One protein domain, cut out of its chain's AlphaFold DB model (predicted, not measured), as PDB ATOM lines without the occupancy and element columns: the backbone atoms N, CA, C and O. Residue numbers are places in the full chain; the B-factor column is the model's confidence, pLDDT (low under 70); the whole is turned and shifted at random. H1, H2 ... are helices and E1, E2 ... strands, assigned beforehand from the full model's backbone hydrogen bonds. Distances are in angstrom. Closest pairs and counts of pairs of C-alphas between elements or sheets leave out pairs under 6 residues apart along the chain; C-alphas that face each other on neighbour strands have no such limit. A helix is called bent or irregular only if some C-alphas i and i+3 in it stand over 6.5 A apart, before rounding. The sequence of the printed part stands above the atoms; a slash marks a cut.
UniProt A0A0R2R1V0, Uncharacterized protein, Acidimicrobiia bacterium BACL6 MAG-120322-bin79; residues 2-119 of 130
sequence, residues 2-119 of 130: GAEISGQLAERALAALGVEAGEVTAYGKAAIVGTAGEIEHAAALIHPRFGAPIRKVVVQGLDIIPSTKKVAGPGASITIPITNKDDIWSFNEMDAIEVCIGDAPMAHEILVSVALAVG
ATOM      1  N   GLY A   2      44.407  86.086  67.626       82.69
ATOM      2  CA  GLY A   2      42.993  86.365  67.966       82.69
ATOM      3  C   GLY A   2      41.998  85.245  67.613       82.69
ATOM      4  O   GLY A   2      41.244  84.808  68.469       82.69
ATOM      5  N   ALA A   3      42.046  84.724  66.383       87.38
ATOM      6  CA  ALA A   3      41.176  83.619  65.959       87.38
ATOM      7  C   ALA A   3      41.447  82.290  66.702       87.38
ATOM      8  O   ALA A   3      40.550  81.494  66.939       87.38
ATOM      9  N   GLU A   4      42.692  82.026  67.076       90.56
ATOM     10  CA  GLU A   4      43.034  80.797  67.792       90.56
ATOM     11  C   GLU A   4      42.514  80.845  69.234       90.56
ATOM     12  O   GLU A   4      41.815  79.936  69.678       90.56
ATOM     13  N   ILE A   5      42.770  81.960  69.925       94.31
ATOM     14  CA  ILE A   5      42.310  82.190  71.299       94.31
ATOM     15  C   ILE A   5      40.781  82.195  71.362       94.31
ATOM     16  O   ILE A   5      40.208  81.641  72.295       94.31
ATOM     17  N   SER A   6      40.097  82.780  70.376       95.88
ATOM     18  CA  SER A   6      38.633  82.840  70.392       95.88
ATOM     19  C   SER A   6      37.968  81.470  70.296       95.88
ATOM     20  O   SER A   6      36.966  81.249  70.973       95.88
ATOM     21  N   GLY A   7      38.534  80.547  69.511       96.75
ATOM     22  CA  GLY A   7      38.072  79.160  69.447       96.75
ATOM     23  C   GLY A   7      38.224  78.457  70.794       96.75
ATOM     24  O   GLY A   7      37.247  77.941  71.325       96.75
ATOM     25  N   GLN A   8      39.412  78.542  71.401       97.81
ATOM     26  CA  GLN A   8      39.683  77.941  72.712       97.81
ATOM     27  C   GLN A   8      38.778  78.508  73.817       97.81
ATOM     28  O   GLN A   8      38.284  77.763  74.662       97.81
ATOM     29  N   LEU A   9      38.550  79.826  73.826       98.06
ATOM     30  CA  LEU A   9      37.646  80.464  74.786       98.06
ATOM     31  C   LEU A   9      36.194  80.020  74.576       98.06
ATOM     32  O   LEU A   9      35.505  79.755  75.557       98.06
ATOM     33  N   ALA A  10      35.737  79.903  73.327       98.06
ATOM     34  CA  ALA A  10      34.389  79.430  73.023       98.06
ATOM     35  C   ALA A  10      34.188  77.959  73.414       98.06
ATOM     36  O   ALA A  10      33.169  77.635  74.015       98.06
ATOM     37  N   GLU A  11      35.158  77.082  73.142       98.44
ATOM     38  CA  GLU A  11      35.119  75.672  73.559       98.44
ATOM     39  C   GLU A  11      35.043  75.543  75.085       98.44
ATOM     40  O   GLU A  11      34.227  74.787  75.609       98.44
ATOM     41  N   ARG A  12      35.842  76.335  75.815       98.44
ATOM     42  CA  ARG A  12      35.800  76.376  77.286       98.44
ATOM     43  C   ARG A  12      34.470  76.910  77.812       98.44
ATOM     44  O   ARG A  12      33.948  76.362  78.776       98.44
ATOM     45  N   ALA A  13      33.924  77.957  77.194       98.19
ATOM     46  CA  ALA A  13      32.629  78.514  77.575       98.19
ATOM     47  C   ALA A  13      31.488  77.514  77.330       98.19
ATOM     48  O   ALA A  13      30.635  77.346  78.196       98.19
ATOM     49  N   LEU A  14      31.500  76.805  76.196       98.50
ATOM     50  CA  LEU A  14      30.518  75.763  75.890       98.50
ATOM     51  C   LEU A  14      30.604  74.607  76.893       98.50
ATOM     52  O   LEU A  14      29.589  74.197  77.450       98.50
ATOM     53  N   ALA A  15      31.819  74.134  77.185       98.44
ATOM     54  CA  ALA A  15      32.036  73.099  78.191       98.44
ATOM     55  C   ALA A  15      31.547  73.529  79.586       98.44
ATOM     56  O   ALA A  15      30.989  72.714  80.313       98.44
ATOM     57  N   ALA A  16      31.717  74.805  79.950       97.94
ATOM     58  CA  ALA A  16      31.229  75.350  81.216       97.94
ATOM     59  C   ALA A  16      29.696  75.485  81.273       97.94
ATOM     60  O   ALA A  16      29.125  75.332  82.349       97.94
ATOM     61  N   LEU A  17      29.031  75.755  80.142       97.44
ATOM     62  CA  LEU A  17      27.566  75.757  80.057       97.44
ATOM     63  C   LEU A  17      26.973  74.349  80.199       97.44
ATOM     64  O   LEU A  17      25.872  74.214  80.723       97.44
ATOM     65  N   GLY A  18      27.689  73.313  79.746       98.06
ATOM     66  CA  GLY A  18      27.245  71.922  79.863       98.06
ATOM     67  C   GLY A  18      26.031  71.580  78.992       98.06
ATOM     68  O   GLY A  18      25.233  70.730  79.375       98.06
ATOM     69  N   VAL A  19      25.892  72.253  77.846       98.00
ATOM     70  CA  VAL A  19      24.817  72.061  76.857       98.00
ATOM     71  C   VAL A  19      25.394  71.648  75.506       98.00
ATOM     72  O   VAL A  19      26.593  71.811  75.256       98.00
ATOM     73  N   GLU A  20      24.546  71.173  74.601       98.00
ATOM     74  CA  GLU A  20      24.944  70.931  73.219       98.00
ATOM     75  C   GLU A  20      25.230  72.249  72.485       98.00
ATOM     76  O   GLU A  20      24.597  73.281  72.713       98.00
ATOM     77  N   ALA A  21      26.161  72.219  71.528       97.69
ATOM     78  CA  ALA A  21      26.575  73.408  70.775       97.69
ATOM     79  C   ALA A  21      25.407  74.163  70.109       97.69
ATOM     80  O   ALA A  21      25.440  75.388  70.000       97.69
ATOM     81  N   GLY A  22      24.382  73.430  69.661       96.81
ATOM     82  CA  GLY A  22      23.191  73.991  69.024       96.81
ATOM     83  C   GLY A  22      22.211  74.673  69.985       96.81
ATOM     84  O   GLY A  22      21.334  75.395  69.519       96.81
ATOM     85  N   GLU A  23      22.351  74.471  71.298       97.56
ATOM     86  CA  GLU A  23      21.498  75.094  72.321       97.56
ATOM     87  C   GLU A  23      21.958  76.507  72.693       97.56
ATOM     88  O   GLU A  23      21.193  77.280  73.269       97.56
ATOM     89  N   VAL A  24      23.194  76.884  72.350       98.25
ATOM     90  CA  VAL A  24      23.675  78.256  72.539       98.25
ATOM     91  C   VAL A  24      22.882  79.180  71.624       98.25
ATOM     92  O   VAL A  24      22.876  78.995  70.414       98.25
ATOM     93  N   THR A  25      22.238  80.203  72.177       97.31
ATOM     94  CA  THR A  25      21.375  81.135  71.427       97.31
ATOM     95  C   THR A  25      22.004  82.506  71.252       97.31
ATOM     96  O   THR A  25      21.606  83.251  70.357       97.31
ATOM     97  N   ALA A  26      22.983  82.861  72.084       97.75
ATOM     98  CA  ALA A  26      23.506  84.214  72.148       97.75
ATOM     99  C   ALA A  26      24.989  84.250  72.521       97.75
ATOM    100  O   ALA A  26      25.525  83.327  73.141       97.75
ATOM    101  N   TYR A  27      25.656  85.331  72.125       98.06
ATOM    102  CA  TYR A  27      27.084  85.509  72.359       98.06
ATOM    103  C   TYR A  27      27.509  86.966  72.542       98.06
ATOM    104  O   TYR A  27      26.804  87.907  72.179       98.06
ATOM    105  N   GLY A  28      28.708  87.142  73.085       97.56
ATOM    106  CA  GLY A  28      29.372  88.429  73.236       97.56
ATOM    107  C   GLY A  28      30.884  88.259  73.334       97.56
ATOM    108  O   GLY A  28      31.393  87.162  73.582       97.56
ATOM    109  N   LYS A  29      31.632  89.343  73.133       97.62
ATOM    110  CA  LYS A  29      33.087  89.359  73.340       97.62
ATOM    111  C   LYS A  29      33.548  90.676  73.942       97.62
ATOM    112  O   LYS A  29      32.931  91.714  73.723       97.62
ATOM    113  N   ALA A  30      34.664  90.666  74.650       98.00
ATOM    114  CA  ALA A  30      35.234  91.894  75.180       98.00
ATOM    115  C   ALA A  30      36.750  91.812  75.333       98.00
ATOM    116  O   ALA A  30      37.326  90.724  75.299       98.00
ATOM    117  N   ALA A  31      37.387  92.970  75.496       98.25
ATOM    118  CA  ALA A  31      38.801  93.040  75.834       98.25
ATOM    119  C   ALA A  31      39.127  94.226  76.756       98.25
ATOM    120  O   ALA A  31      38.618  95.333  76.560       98.25
ATOM    121  N   ILE A  32      40.015  94.002  77.724       98.69
ATOM    122  CA  ILE A  32      40.655  95.051  78.524       98.69
ATOM    123  C   ILE A  32      42.146  95.024  78.201       98.69
ATOM    124  O   ILE A  32      42.801  94.003  78.396       98.69
ATOM    125  N   VAL A  33      42.681  96.132  77.702       98.75
ATOM    126  CA  VAL A  33      44.124  96.311  77.495       98.75
ATOM    127  C   VAL A  33      44.721  96.915  78.762       98.75
ATOM    128  O   VAL A  33      44.140  97.845  79.326       98.75
ATOM    129  N   GLY A  34      45.866  96.398  79.201       98.75
ATOM    130  CA  GLY A  34      46.640  96.964  80.298       98.75
ATOM    131  C   GLY A  34      47.080  98.404  80.025       98.75
ATOM    132  O   GLY A  34      47.131  98.866  78.884       98.75
ATOM    133  N   THR A  35      47.412  99.134  81.086       98.62
ATOM    134  CA  THR A  35      47.674 100.584  81.041       98.62
ATOM    135  C   THR A  35      48.885 101.013  80.209       98.62
ATOM    136  O   THR A  35      49.001 102.198  79.908       98.62
ATOM    137  N   ALA A  36      49.775 100.093  79.827       98.62
ATOM    138  CA  ALA A  36      50.908 100.366  78.941       98.62
ATOM    139  C   ALA A  36      50.633  99.995  77.469       98.62
ATOM    140  O   ALA A  36      51.559  99.993  76.658       98.62
ATOM    141  N   GLY A  37      49.391  99.648  77.121       98.31
ATOM    142  CA  GLY A  37      48.946  99.434  75.746       98.31
ATOM    143  C   GLY A  37      47.957 100.496  75.260       98.31
ATOM    144  O   GLY A  37      47.652 101.461  75.954       98.31
ATOM    145  N   GLU A  38      47.422 100.284  74.056       98.25
ATOM    146  CA  GLU A  38      46.476 101.184  73.393       98.25
ATOM    147  C   GLU A  38      45.157 100.467  73.085       98.25
ATOM    148  O   GLU A  38      45.099  99.236  72.971       98.25
ATOM    149  N   ILE A  39      44.073 101.228  72.918       97.75
ATOM    150  CA  ILE A  39      42.747 100.661  72.634       97.75
ATOM    151  C   ILE A  39      42.721  99.897  71.294       97.75
ATOM    152  O   ILE A  39      41.958  98.940  71.117       97.75
ATOM    153  N   GLU A  40      43.609 100.256  70.370       97.75
ATOM    154  CA  GLU A  40      43.841  99.619  69.076       97.75
ATOM    155  C   GLU A  40      44.369  98.186  69.218       97.75
ATOM    156  O   GLU A  40      44.029  97.339  68.391       97.75
ATOM    157  N   HIS A  41      45.104  97.860  70.288       97.88
ATOM    158  CA  HIS A  41      45.526  96.481  70.559       97.88
ATOM    159  C   HIS A  41      44.314  95.568  70.773       97.88
ATOM    160  O   HIS A  41      44.240  94.479  70.198       97.88
ATOM    161  N   ALA A  42      43.315  96.035  71.533       97.00
ATOM    162  CA  ALA A  42      42.042  95.331  71.648       97.00
ATOM    163  C   ALA A  42      41.328  95.270  70.294       97.00
ATOM    164  O   ALA A  42      40.877  94.199  69.900       97.00
ATOM    165  N   ALA A  43      41.243  96.381  69.554       95.31
ATOM    166  CA  ALA A  43      40.571  96.400  68.253       95.31
ATOM    167  C   ALA A  43      41.162  95.378  67.262       95.31
ATOM    168  O   ALA A  43      40.407  94.681  66.582       95.31
ATOM    169  N   ALA A  44      42.490  95.248  67.221       94.62
ATOM    170  CA  ALA A  44      43.188  94.262  66.406       94.62
ATOM    171  C   ALA A  44      42.906  92.826  66.875       94.62
ATOM    172  O   ALA A  44      42.670  91.934  66.055       94.62
ATOM    173  N   LEU A  45      42.888  92.598  68.191       94.50
ATOM    174  CA  LEU A  45      42.711  91.271  68.770       94.50
ATOM    175  C   LEU A  45      41.279  90.749  68.614       94.50
ATOM    176  O   LEU A  45      41.093  89.630  68.139       94.50
ATOM    177  N   ILE A  46      40.275  91.570  68.937       93.62
ATOM    178  CA  ILE A  46      38.846  91.232  68.829       93.62
ATOM    179  C   ILE A  46      38.205  91.716  67.514       93.62
ATOM    180  O   ILE A  46      36.983  91.870  67.432       93.62
ATOM    181  N   HIS A  47      39.003  91.905  66.460       89.81
ATOM    182  CA  HIS A  47      38.565  92.180  65.083       89.81
ATOM    183  C   HIS A  47      37.502  91.159  64.599       89.81
ATOM    184  O   HIS A  47      37.498  90.030  65.086       89.81
ATOM    185  N   PRO A  48      36.613  91.455  63.626       83.50
ATOM    186  CA  PRO A  48      35.616  90.499  63.109       83.50
ATOM    187  C   PRO A  48      36.112  89.069  62.809       83.50
ATOM    188  O   PRO A  48      35.386  88.109  63.052       83.50
ATOM    189  N   ARG A  49      37.375  88.897  62.392       86.19
ATOM    190  CA  ARG A  49      38.021  87.574  62.206       86.19
ATOM    191  C   ARG A  49      38.073  86.718  63.482       86.19
ATOM    192  O   ARG A  49      38.076  85.498  63.383       86.19
ATOM    193  N   PHE A  50      38.067  87.339  64.661       90.75
ATOM    194  CA  PHE A  50      37.939  86.689  65.970       90.75
ATOM    195  C   PHE A  50      36.618  85.918  66.108       90.75
ATOM    196  O   PHE A  50      36.544  84.958  66.865       90.75
ATOM    197  N   GLY A  51      35.568  86.313  65.382       92.25
ATOM    198  CA  GLY A  51      34.244  85.711  65.517       92.25
ATOM    199  C   GLY A  51      34.039  84.403  64.758       92.25
ATOM    200  O   GLY A  51      33.198  83.611  65.168       92.25
ATOM    201  N   ALA A  52      34.781  84.150  63.674       94.69
ATOM    202  CA  ALA A  52      34.566  82.952  62.856       94.69
ATOM    203  C   ALA A  52      34.782  81.631  63.633       94.69
ATOM    204  O   ALA A  52      33.943  80.739  63.518       94.69
ATOM    205  N   PRO A  53      35.823  81.502  64.478       96.56
ATOM    206  CA  PRO A  53      36.021  80.319  65.319       96.56
ATOM    207  C   PRO A  53      34.910  80.137  66.357       96.56
ATOM    208  O   PRO A  53      34.434  79.024  66.536       96.56
ATOM    209  N   ILE A  54      34.431  81.228  66.968       97.38
ATOM    210  CA  ILE A  54      33.310  81.189  67.921       97.38
ATOM    211  C   ILE A  54      32.057  80.641  67.231       97.38
ATOM    212  O   ILE A  54      31.460  79.688  67.718       97.38
ATOM    213  N   ARG A  55      31.695  81.187  66.060       96.81
ATOM    214  CA  ARG A  55      30.525  80.744  65.273       96.81
ATOM    215  C   ARG A  55      30.596  79.268  64.902       96.81
ATOM    216  O   ARG A  55      29.570  78.603  64.891       96.81
ATOM    217  N   LYS A  56      31.799  78.762  64.613       96.75
ATOM    218  CA  LYS A  56      32.020  77.342  64.326       96.75
ATOM    219  C   LYS A  56      31.737  76.463  65.548       96.75
ATOM    220  O   LYS A  56      31.154  75.399  65.384       96.75
ATOM    221  N   VAL A  57      32.145  76.896  66.744       97.69
ATOM    222  CA  VAL A  57      31.908  76.153  67.996       97.69
ATOM    223  C   VAL A  57      30.416  76.046  68.304       97.69
ATOM    224  O   VAL A  57      29.969  74.991  68.728       97.69
ATOM    225  N   VAL A  58      29.634  77.096  68.037       97.06
ATOM    226  CA  VAL A  58      28.189  77.153  68.344       97.06
ATOM    227  C   VAL A  58      27.295  76.813  67.144       97.06
ATOM    228  O   VAL A  58      26.182  77.323  67.022       97.06
ATOM    229  N   VAL A  59      27.793  75.960  66.237       95.94
ATOM    230  CA  VAL A  59      27.160  75.509  64.976       95.94
ATOM    231  C   VAL A  59      27.011  76.606  63.917       95.94
ATOM    232  O   VAL A  59      27.433  76.428  62.774       95.94
ATOM    233  N   GLN A  60      26.415  77.737  64.280       92.50
ATOM    234  CA  GLN A  60      26.222  78.897  63.421       92.50
ATOM    235  C   GLN A  60      26.104  80.173  64.257       92.50
ATOM    236  O   GLN A  60      25.734  80.141  65.428       92.50
ATOM    237  N   GLY A  61      26.328  81.309  63.619       93.00
ATOM    238  CA  GLY A  61      25.908  82.614  64.112       93.00
ATOM    239  C   GLY A  61      25.908  83.537  62.914       93.00
ATOM    240  O   GLY A  61      26.975  83.748  62.338       93.00
ATOM    241  N   LEU A  62      24.744  83.983  62.454       94.44
ATOM    242  CA  LEU A  62      24.629  84.851  61.278       94.44
ATOM    243  C   LEU A  62      24.881  86.322  61.622       94.44
ATOM    244  O   LEU A  62      25.506  87.034  60.837       94.44
ATOM    245  N   ASP A  63      24.501  86.758  62.821       94.94
ATOM    246  CA  ASP A  63      24.567  88.167  63.208       94.94
ATOM    247  C   ASP A  63      25.932  88.573  63.767       94.94
ATOM    248  O   ASP A  63      26.790  87.732  63.991       94.94
ATOM    249  N   ILE A  64      26.212  89.850  63.984       93.38
ATOM    250  CA  ILE A  64      27.463  90.330  64.570       93.38
ATOM    251  C   ILE A  64      27.626  89.860  66.026       93.38
ATOM    252  O   ILE A  64      26.668  89.763  66.781       93.38
ATOM    253  N   ILE A  65      28.869  89.575  66.439       96.44
ATOM    254  CA  ILE A  65      29.171  89.359  67.864       96.44
ATOM    255  C   ILE A  65      29.386  90.743  68.487       96.44
ATOM    256  O   ILE A  65      30.387  91.387  68.130       96.44
ATOM    257  N   PRO A  66      28.500  91.211  69.383       96.44
ATOM    258  CA  PRO A  66      28.625  92.521  70.006       96.44
ATOM    259  C   PRO A  66      29.866  92.566  70.903       96.44
ATOM    260  O   PRO A  66      30.345  91.536  71.392       96.44
ATOM    261  N   SER A  67      30.435  93.760  71.090       96.25
ATOM    262  CA  SER A  67      31.662  93.875  71.874       96.25
ATOM    263  C   SER A  67      31.887  95.199  72.571       96.25
ATOM    264  O   SER A  67      31.613  96.253  72.000       96.25
ATOM    265  N   THR A  68      32.547  95.115  73.724       97.50
ATOM    266  CA  THR A  68      33.107  96.249  74.465       97.50
ATOM    267  C   THR A  68      34.628  96.134  74.514       97.50
ATOM    268  O   THR A  68      35.176  95.035  74.614       97.50
ATOM    269  N   LYS A  69      35.337  97.261  74.464       97.50
ATOM    270  CA  LYS A  69      36.785  97.308  74.698       97.50
ATOM    271  C   LYS A  69      37.173  98.549  75.488       97.50
ATOM    272  O   LYS A  69      36.557  99.595  75.296       97.50
ATOM    273  N   LYS A  70      38.187  98.439  76.348       98.19
ATOM    274  CA  LYS A  70      38.762  99.578  77.086       98.19
ATOM    275  C   LYS A  70      40.227  99.357  77.464       98.19
ATOM    276  O   LYS A  70      40.715  98.231  77.404       98.19
ATOM    277  N   VAL A  71      40.891 100.430  77.890       98.69
ATOM    278  CA  VAL A  71      42.184 100.386  78.591       98.69
ATOM    279  C   VAL A  71      41.917 100.551  80.088       98.69
ATOM    280  O   VAL A  71      41.187 101.467  80.472       98.69
ATOM    281  N   ALA A  72      42.446  99.662  80.928       98.62
ATOM    282  CA  ALA A  72      42.329  99.750  82.386       98.62
ATOM    283  C   ALA A  72      43.415  98.915  83.095       98.62
ATOM    284  O   ALA A  72      44.100  98.119  82.460       98.62
ATOM    285  N   GLY A  73      43.583  99.117  84.407       98.12
ATOM    286  CA  GLY A  73      44.511  98.337  85.238       98.12
ATOM    287  C   GLY A  73      43.887  97.078  85.864       98.12
ATOM    288  O   GLY A  73      42.700  96.815  85.643       98.12
ATOM    289  N   PRO A  74      44.667  96.337  86.674       98.56
ATOM    290  CA  PRO A  74      44.215  95.138  87.381       98.56
ATOM    291  C   PRO A  74      42.920  95.341  88.174       98.56
ATOM    292  O   PRO A  74      42.738  96.378  88.817       98.56
ATOM    293  N   GLY A  75      42.020  94.356  88.130       98.38
ATOM    294  CA  GLY A  75      40.750  94.390  88.861       98.38
ATOM    295  C   GLY A  75      39.658  95.242  88.205       98.38
ATOM    296  O   GLY A  75      38.569  95.395  88.761       98.38
ATOM    297  N   ALA A  76      39.910  95.801  87.020       98.50
ATOM    298  CA  ALA A  76      38.877  96.483  86.259       98.50
ATOM    299  C   ALA A  76      37.834  95.487  85.726       98.50
ATOM    300  O   ALA A  76      38.171  94.508  85.061       98.50
ATOM    301  N   SER A  77      36.551  95.781  85.942       98.31
ATOM    302  CA  SER A  77      35.450  94.994  85.379       98.31
ATOM    303  C   SER A  77      35.138  95.384  83.934       98.31
ATOM    304  O   SER A  77      35.397  96.515  83.531       98.31
ATOM    305  N   ILE A  78      34.573  94.497  83.117       98.31
ATOM    306  CA  ILE A  78      34.061  94.838  81.783       98.31
ATOM    307  C   ILE A  78      32.694  94.209  81.539       98.31
ATOM    308  O   ILE A  78      32.515  93.002  81.691       98.31
ATOM    309  N   THR A  79      31.740  95.039  81.117       98.56
ATOM    310  CA  THR A  79      30.409  94.598  80.695       98.56
ATOM    311  C   THR A  79      30.455  94.109  79.249       98.56
ATOM    312  O   THR A  79      30.786  94.861  78.324       98.56
ATOM    313  N   ILE A  80      30.120  92.838  79.062       98.25
ATOM    314  CA  ILE A  80      30.028  92.165  77.772       98.25
ATOM    315  C   ILE A  80      28.557  92.183  77.341       98.25
ATOM    316  O   ILE A  80      27.760  91.469  77.951       98.25
ATOM    317  N   PRO A  81      28.174  92.971  76.323       97.56
ATOM    318  CA  PRO A  81      26.845  92.855  75.739       97.56
ATOM    319  C   PRO A  81      26.690  91.473  75.103       97.56
ATOM    320  O   PRO A  81      27.623  90.971  74.473       97.56
ATOM    321  N   ILE A  82      25.516  90.876  75.266       96.81
ATOM    322  CA  ILE A  82      25.130  89.594  74.688       96.81
ATOM    323  C   ILE A  82      23.891  89.834  73.827       96.81
ATOM    324  O   ILE A  82      22.939  90.486  74.255       96.81
ATOM    325  N   THR A  83      23.914  89.328  72.599       96.75
ATOM    326  CA  THR A  83      22.760  89.347  71.690       96.75
ATOM    327  C   THR A  83      22.597  87.987  71.037       96.75
ATOM    328  O   THR A  83      23.554  87.207  70.969       96.75
ATOM    329  N   ASN A  84      21.390  87.710  70.538       96.88
ATOM    330  CA  ASN A  84      21.116  86.495  69.783       96.88
ATOM    331  C   ASN A  84      22.124  86.344  68.632       96.88
ATOM    332  O   ASN A  84      22.523  87.320  67.989       96.88
ATOM    333  N   LYS A  85      22.577  85.109  68.418       96.88
ATOM    334  CA  LYS A  85      23.644  84.803  67.468       96.88
ATOM    335  C   LYS A  85      23.195  84.831  66.007       96.88
ATOM    336  O   LYS A  85      24.037  84.990  65.126       96.88
ATOM    337  N   ASP A  86      21.900  84.685  65.754       96.06
ATOM    338  CA  ASP A  86      21.308  84.561  64.421       96.06
ATOM    339  C   ASP A  86      20.417  85.753  64.023       96.06
ATOM    340  O   ASP A  86      20.277  85.999  62.828       96.06
ATOM    341  N   ASP A  87      19.864  86.508  64.981       94.00
ATOM    342  CA  ASP A  87      19.040  87.705  64.732       94.00
ATOM    343  C   ASP A  87      19.213  88.783  65.824       94.00
ATOM    344  O   ASP A  87      18.675  88.663  66.925       94.00
ATOM    345  N   ILE A  88      19.886  89.893  65.514       90.69
ATOM    346  CA  ILE A  88      20.087  91.046  66.410       90.69
ATOM    347  C   ILE A  88      18.777  91.696  66.850       90.69
ATOM    348  O   ILE A  88      18.764  92.420  67.842       90.69
ATOM    349  N   TRP A  89      17.666  91.447  66.155       90.94
ATOM    350  CA  TRP A  89      16.343  91.941  66.534       90.94
ATOM    351  C   TRP A  89      15.572  90.973  67.434       90.94
ATOM    352  O   TRP A  89      14.433  91.272  67.801       90.94
ATOM    353  N   SER A  90      16.178  89.857  67.843       91.81
ATOM    354  CA  SER A  90      15.619  89.003  68.884       91.81
ATOM    355  C   SER A  90      15.836  89.644  70.256       91.81
ATOM    356  O   SER A  90      16.911  89.595  70.858       91.81
ATOM    357  N   PHE A  91      14.794  90.318  70.744       93.44
ATOM    358  CA  PHE A  91      14.860  91.150  71.950       93.44
ATOM    359  C   PHE A  91      14.915  90.349  73.245       93.44
ATOM    360  O   PHE A  91      15.212  90.929  74.288       93.44
ATOM    361  N   ASN A  92      14.632  89.048  73.213       93.81
ATOM    362  CA  ASN A  92      14.660  88.214  74.410       93.81
ATOM    363  C   ASN A  92      16.097  87.974  74.884       93.81
ATOM    364  O   ASN A  92      16.348  88.012  76.085       93.81
ATOM    365  N   GLU A  93      17.040  87.795  73.963       94.75
ATOM    366  CA  GLU A  93      18.450  87.487  74.232       94.75
ATOM    367  C   GLU A  93      19.337  88.721  74.419       94.75
ATOM    368  O   GLU A  93      20.530  88.578  74.668       94.75
ATOM    369  N   MET A  94      18.786  89.931  74.292       94.94
ATOM    370  CA  MET A  94      19.526  91.155  74.601       94.94
ATOM    371  C   MET A  94      19.798  91.230  76.106       94.94
ATOM    372  O   MET A  94      18.885  91.492  76.890       94.94
ATOM    373  N   ASP A  95      21.037  91.009  76.516       96.25
ATOM    374  CA  ASP A  95      21.449  91.064  77.918       96.25
ATOM    375  C   ASP A  95      22.924  91.476  78.026       96.25
ATOM    376  O   ASP A  95      23.555  91.867  77.037       96.25
ATOM    377  N   ALA A  96      23.496  91.406  79.221       97.31
ATOM    378  CA  ALA A  96      24.924  91.553  79.424       97.31
ATOM    379  C   ALA A  96      25.428  90.720  80.605       97.31
ATOM    380  O   ALA A  96      24.692  90.408  81.536       97.31
ATOM    381  N   ILE A  97      26.724  90.417  80.592       97.56
ATOM    382  CA  ILE A  97      27.433  89.821  81.729       97.56
ATOM    383  C   ILE A  97      28.675  90.646  82.056       97.56
ATOM    384  O   ILE A  97      29.311  91.204  81.163       97.56
ATOM    385  N   GLU A  98      29.029  90.739  83.334       98.12
ATOM    386  CA  GLU A  98      30.250  91.408  83.779       98.12
ATOM    387  C   GLU A  98      31.353  90.390  84.090       98.12
ATOM    388  O   GLU A  98      31.104  89.348  84.692       98.12
ATOM    389  N   VAL A  99      32.583  90.701  83.676       96.94
ATOM    390  CA  VAL A  99      33.777  89.900  83.974       96.94
ATOM    391  C   VAL A  99      34.832  90.786  84.620       96.94
ATOM    392  O   VAL A  99      35.061  91.910  84.177       96.94
ATOM    393  N   CYS A 100      35.500  90.263  85.644       97.62
ATOM    394  CA  CYS A 100      36.651  90.876  86.293       97.62
ATOM    395  C   CYS A 100      37.621  89.777  86.747       97.62
ATOM    396  O   CYS A 100      37.188  88.702  87.162       97.62
ATOM    397  N   ILE A 101      38.922  90.056  86.681       98.12
ATOM    398  CA  ILE A 101      39.976  89.238  87.285       98.12
ATOM    399  C   ILE A 101      40.772  90.165  88.207       98.12
ATOM    400  O   ILE A 101      41.249  91.207  87.766       98.12
ATOM    401  N   GLY A 102      40.870  89.815  89.492       98.38
ATOM    402  CA  GLY A 102      41.346  90.732  90.537       98.38
ATOM    403  C   GLY A 102      42.755  91.290  90.311       98.38
ATOM    404  O   GLY A 102      43.024  92.427  90.684       98.38
ATOM    405  N   ASP A 103      43.631  90.523  89.670       97.94
ATOM    406  CA  ASP A 103      45.022  90.876  89.385       97.94
ATOM    407  C   ASP A 103      45.311  91.111  87.892       97.94
ATOM    408  O   ASP A 103      46.463  91.327  87.531       97.94
ATOM    409  N   ALA A 104      44.296  91.148  87.020       98.31
ATOM    410  CA  ALA A 104      44.490  91.307  85.577       98.31
ATOM    411  C   ALA A 104      43.552  92.360  84.946       98.31
ATOM    412  O   ALA A 104      42.483  92.650  85.492       98.31
ATOM    413  N   PRO A 105      43.914  92.927  83.777       98.50
ATOM    414  CA  PRO A 105      45.218  92.807  83.117       98.50
ATOM    415  C   PRO A 105      46.299  93.649  83.815       98.50
ATOM    416  O   PRO A 105      46.059  94.801  84.184       98.50
ATOM    417  N   MET A 106      47.511  93.105  83.941       98.62
ATOM    418  CA  MET A 106      48.699  93.899  84.272       98.62
ATOM    419  C   MET A 106      49.048  94.856  83.124       98.62
ATOM    420  O   MET A 106      48.530  94.748  82.012       98.62
ATOM    421  N   ALA A 107      49.951  95.810  83.378       98.56
ATOM    422  CA  ALA A 107      50.229  96.930  82.470       98.56
ATOM    423  C   ALA A 107      50.514  96.518  81.009       98.56
ATOM    424  O   ALA A 107      50.060  97.197  80.092       98.56
ATOM    425  N   HIS A 108      51.216  95.401  80.795       98.44
ATOM    426  CA  HIS A 108      51.613  94.900  79.472       98.44
ATOM    427  C   HIS A 108      50.778  93.702  78.986       98.44
ATOM    428  O   HIS A 108      51.199  92.978  78.086       98.44
ATOM    429  N   GLU A 109      49.606  93.473  79.577       98.50
ATOM    430  CA  GLU A 109      48.734  92.340  79.262       98.50
ATOM    431  C   GLU A 109      47.446  92.776  78.561       98.50
ATOM    432  O   GLU A 109      47.097  93.957  78.495       98.50
ATOM    433  N   ILE A 110      46.708  91.796  78.037       98.25
ATOM    434  CA  ILE A 110      45.351  91.987  77.527       98.25
ATOM    435  C   ILE A 110      44.471  90.873  78.085       98.25
ATOM    436  O   ILE A 110      44.734  89.693  77.857       98.25
ATOM    437  N   LEU A 111      43.395  91.250  78.767       98.00
ATOM    438  CA  LEU A 111      42.321  90.341  79.149       98.00
ATOM    439  C   LEU A 111      41.339  90.245  77.981       98.00
ATOM    440  O   LEU A 111      40.833  91.266  77.518       98.00
ATOM    441  N   VAL A 112      41.059  89.029  77.510       97.62
ATOM    442  CA  VAL A 112      40.108  88.759  76.422       97.62
ATOM    443  C   VAL A 112      39.012  87.837  76.921       97.62
ATOM    444  O   VAL A 112      39.300  86.788  77.493       97.62
ATOM    445  N   SER A 113      37.765  88.201  76.640       97.69
ATOM    446  CA  SER A 113      36.591  87.470  77.107       97.69
ATOM    447  C   SER A 113      35.675  87.087  75.951       97.69
ATOM    448  O   SER A 113      35.449  87.879  75.032       97.69
ATOM    449  N   VAL A 114      35.102  85.888  76.039       98.06
ATOM    450  CA  VAL A 114      33.987  85.408  75.214       98.06
ATOM    451  C   VAL A 114      32.869  84.999  76.162       98.06
ATOM    452  O   VAL A 114      33.125  84.310  77.146       98.06
ATOM    453  N   ALA A 115      31.646  85.425  75.865       97.94
ATOM    454  CA  ALA A 115      30.443  85.009  76.569       97.94
ATOM    455  C   ALA A 115      29.555  84.212  75.612       97.94
ATOM    456  O   ALA A 115      29.353  84.633  74.471       97.94
ATOM    457  N   LEU A 116      29.031  83.087  76.092       98.31
ATOM    458  CA  LEU A 116      27.992  82.291  75.444       98.31
ATOM    459  C   LEU A 116      26.803  82.202  76.405       98.31
ATOM    460  O   LEU A 116      27.005  82.145  77.618       98.31
ATOM    461  N   ALA A 117      25.585  82.184  75.874       97.44
ATOM    462  CA  ALA A 117      24.368  82.058  76.670       97.44
ATOM    463  C   ALA A 117      23.327  81.163  75.985       97.44
ATOM    464  O   ALA A 117      23.345  80.980  74.766       97.44
ATOM    465  N   VAL A 118      22.423  80.619  76.802       96.06
ATOM    466  CA  VAL A 118      21.317  79.743  76.399       96.06
ATOM    467  C   VAL A 118      20.006  80.406  76.801       96.06
ATOM    468  O   VAL A 118      19.827  80.788  77.957       96.06
ATOM    469  N   GLY A 119      19.086  80.528  75.847       90.06
ATOM    470  CA  GLY A 119      17.841  81.267  76.030       90.06
ATOM    471  C   GLY A 119      18.055  82.781  76.103       90.06
ATOM    472  O   GLY A 119      19.075  83.305  75.653       90.06
TER     473      GLY A 119
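Overview. This is residues 2 to 119 of the 130 residues of an uncharacterized protein of Acidimicrobiia bacterium BACL6 MAG-120322-bin79 (UniProt A0A0R2R1V0). A twisted, branched sheet runs through the middle, with E1 as its core strand, E5 on one side of E1, and E2 and E3 on the other. H2 and H3 cover one face of it, H1 packs on E5 and beside H3, and the hairpin of E3 and E4 folds away from H2 and H3, with E4 coming back towards E5. The printed part has 118 residues, with three named helices and five named strands, which follow each other along the chain as H1, E1, H2, H3, E2, E3, E4 and E5; the class is mixed, helices and strands, and of the neighbour pairs E1 and E2 are parallel, while E1 and E3, E1 and E5, and E3 and E4 are antiparallel. It is compact, with a radius of gyration of the C-alphas of 13.7 A and spans of 39 by 26 by 23 A.

Along the chain. Find C-alpha 2 at (42.993, 86.365, 67.966); from there H1 runs over residues 2 to 17, 22.3 A long. Next comes E1, residues 26 to 33, 24.5 A, starting at (23.506, 84.214, 72.148). H2 is residues 39 to 45, 10.2 A, and H3 residues 48 to 57, 15.6 A; H3 is only just irregular, with C-alphas 50 and 53 6.7 A apart. Read on to E2, residues 67 to 71, 14.1 A, E3, residues 78 to 84, 19.5 A, and E4, residues 95 to 99, 13.8 A. E5, residues 110 to 117, 23.2 A, ends at (24.368, 82.058, 76.670).

Arrangement. Start at E1: E5 is its antiparallel neighbour, with N 28 and O 115 at 2.9 A. On the other side of E1, E2 is parallel beside residues 29 to 33, with N 33 and O 70 at 2.9 A, and E3 is antiparallel beside residues 26 to 30, with N 27 and O 83 at 3.0 A. E4 forms an antiparallel hairpin with E3, with N 80 and O 97 at 2.8 A. E2 and E4 are apart. H2 and H3 are on the same face of the sheet. H2 is only just over E1 and E2, with 3 C-alphas over each, at a height over the sheet of 7.9 A; its closest C-alpha pair with E1 is Ala 31 and Ala 42, 5.8 A. H3 is over E1 and E5. H1 is over E5 at a height over the sheet of 7.4 A, slantwise at 39 degrees on the local plane; the C-alphas of Leu 9 and Val 114 are their closest, 6.2 A. H1 and H3 touch, closest at the C-alphas of Ala 3 and Phe 50, 4.5 A, the same way at a steep tilt of 37 degrees, only just past shallow. In H1 and H2 every O i to N i+4 pair is within hydrogen-bond range; in H3, 3 of 6 are.

Size, cuts and confidence. The two C-alphas farthest apart are those of Glu 20 and Ala 36, 39.7 A. The printed part has no cut and no long link; the links E1 to H2 and H2 to H3 are tight. The mean pLDDT of the printed part is 96.4, and no printed residue is under 70.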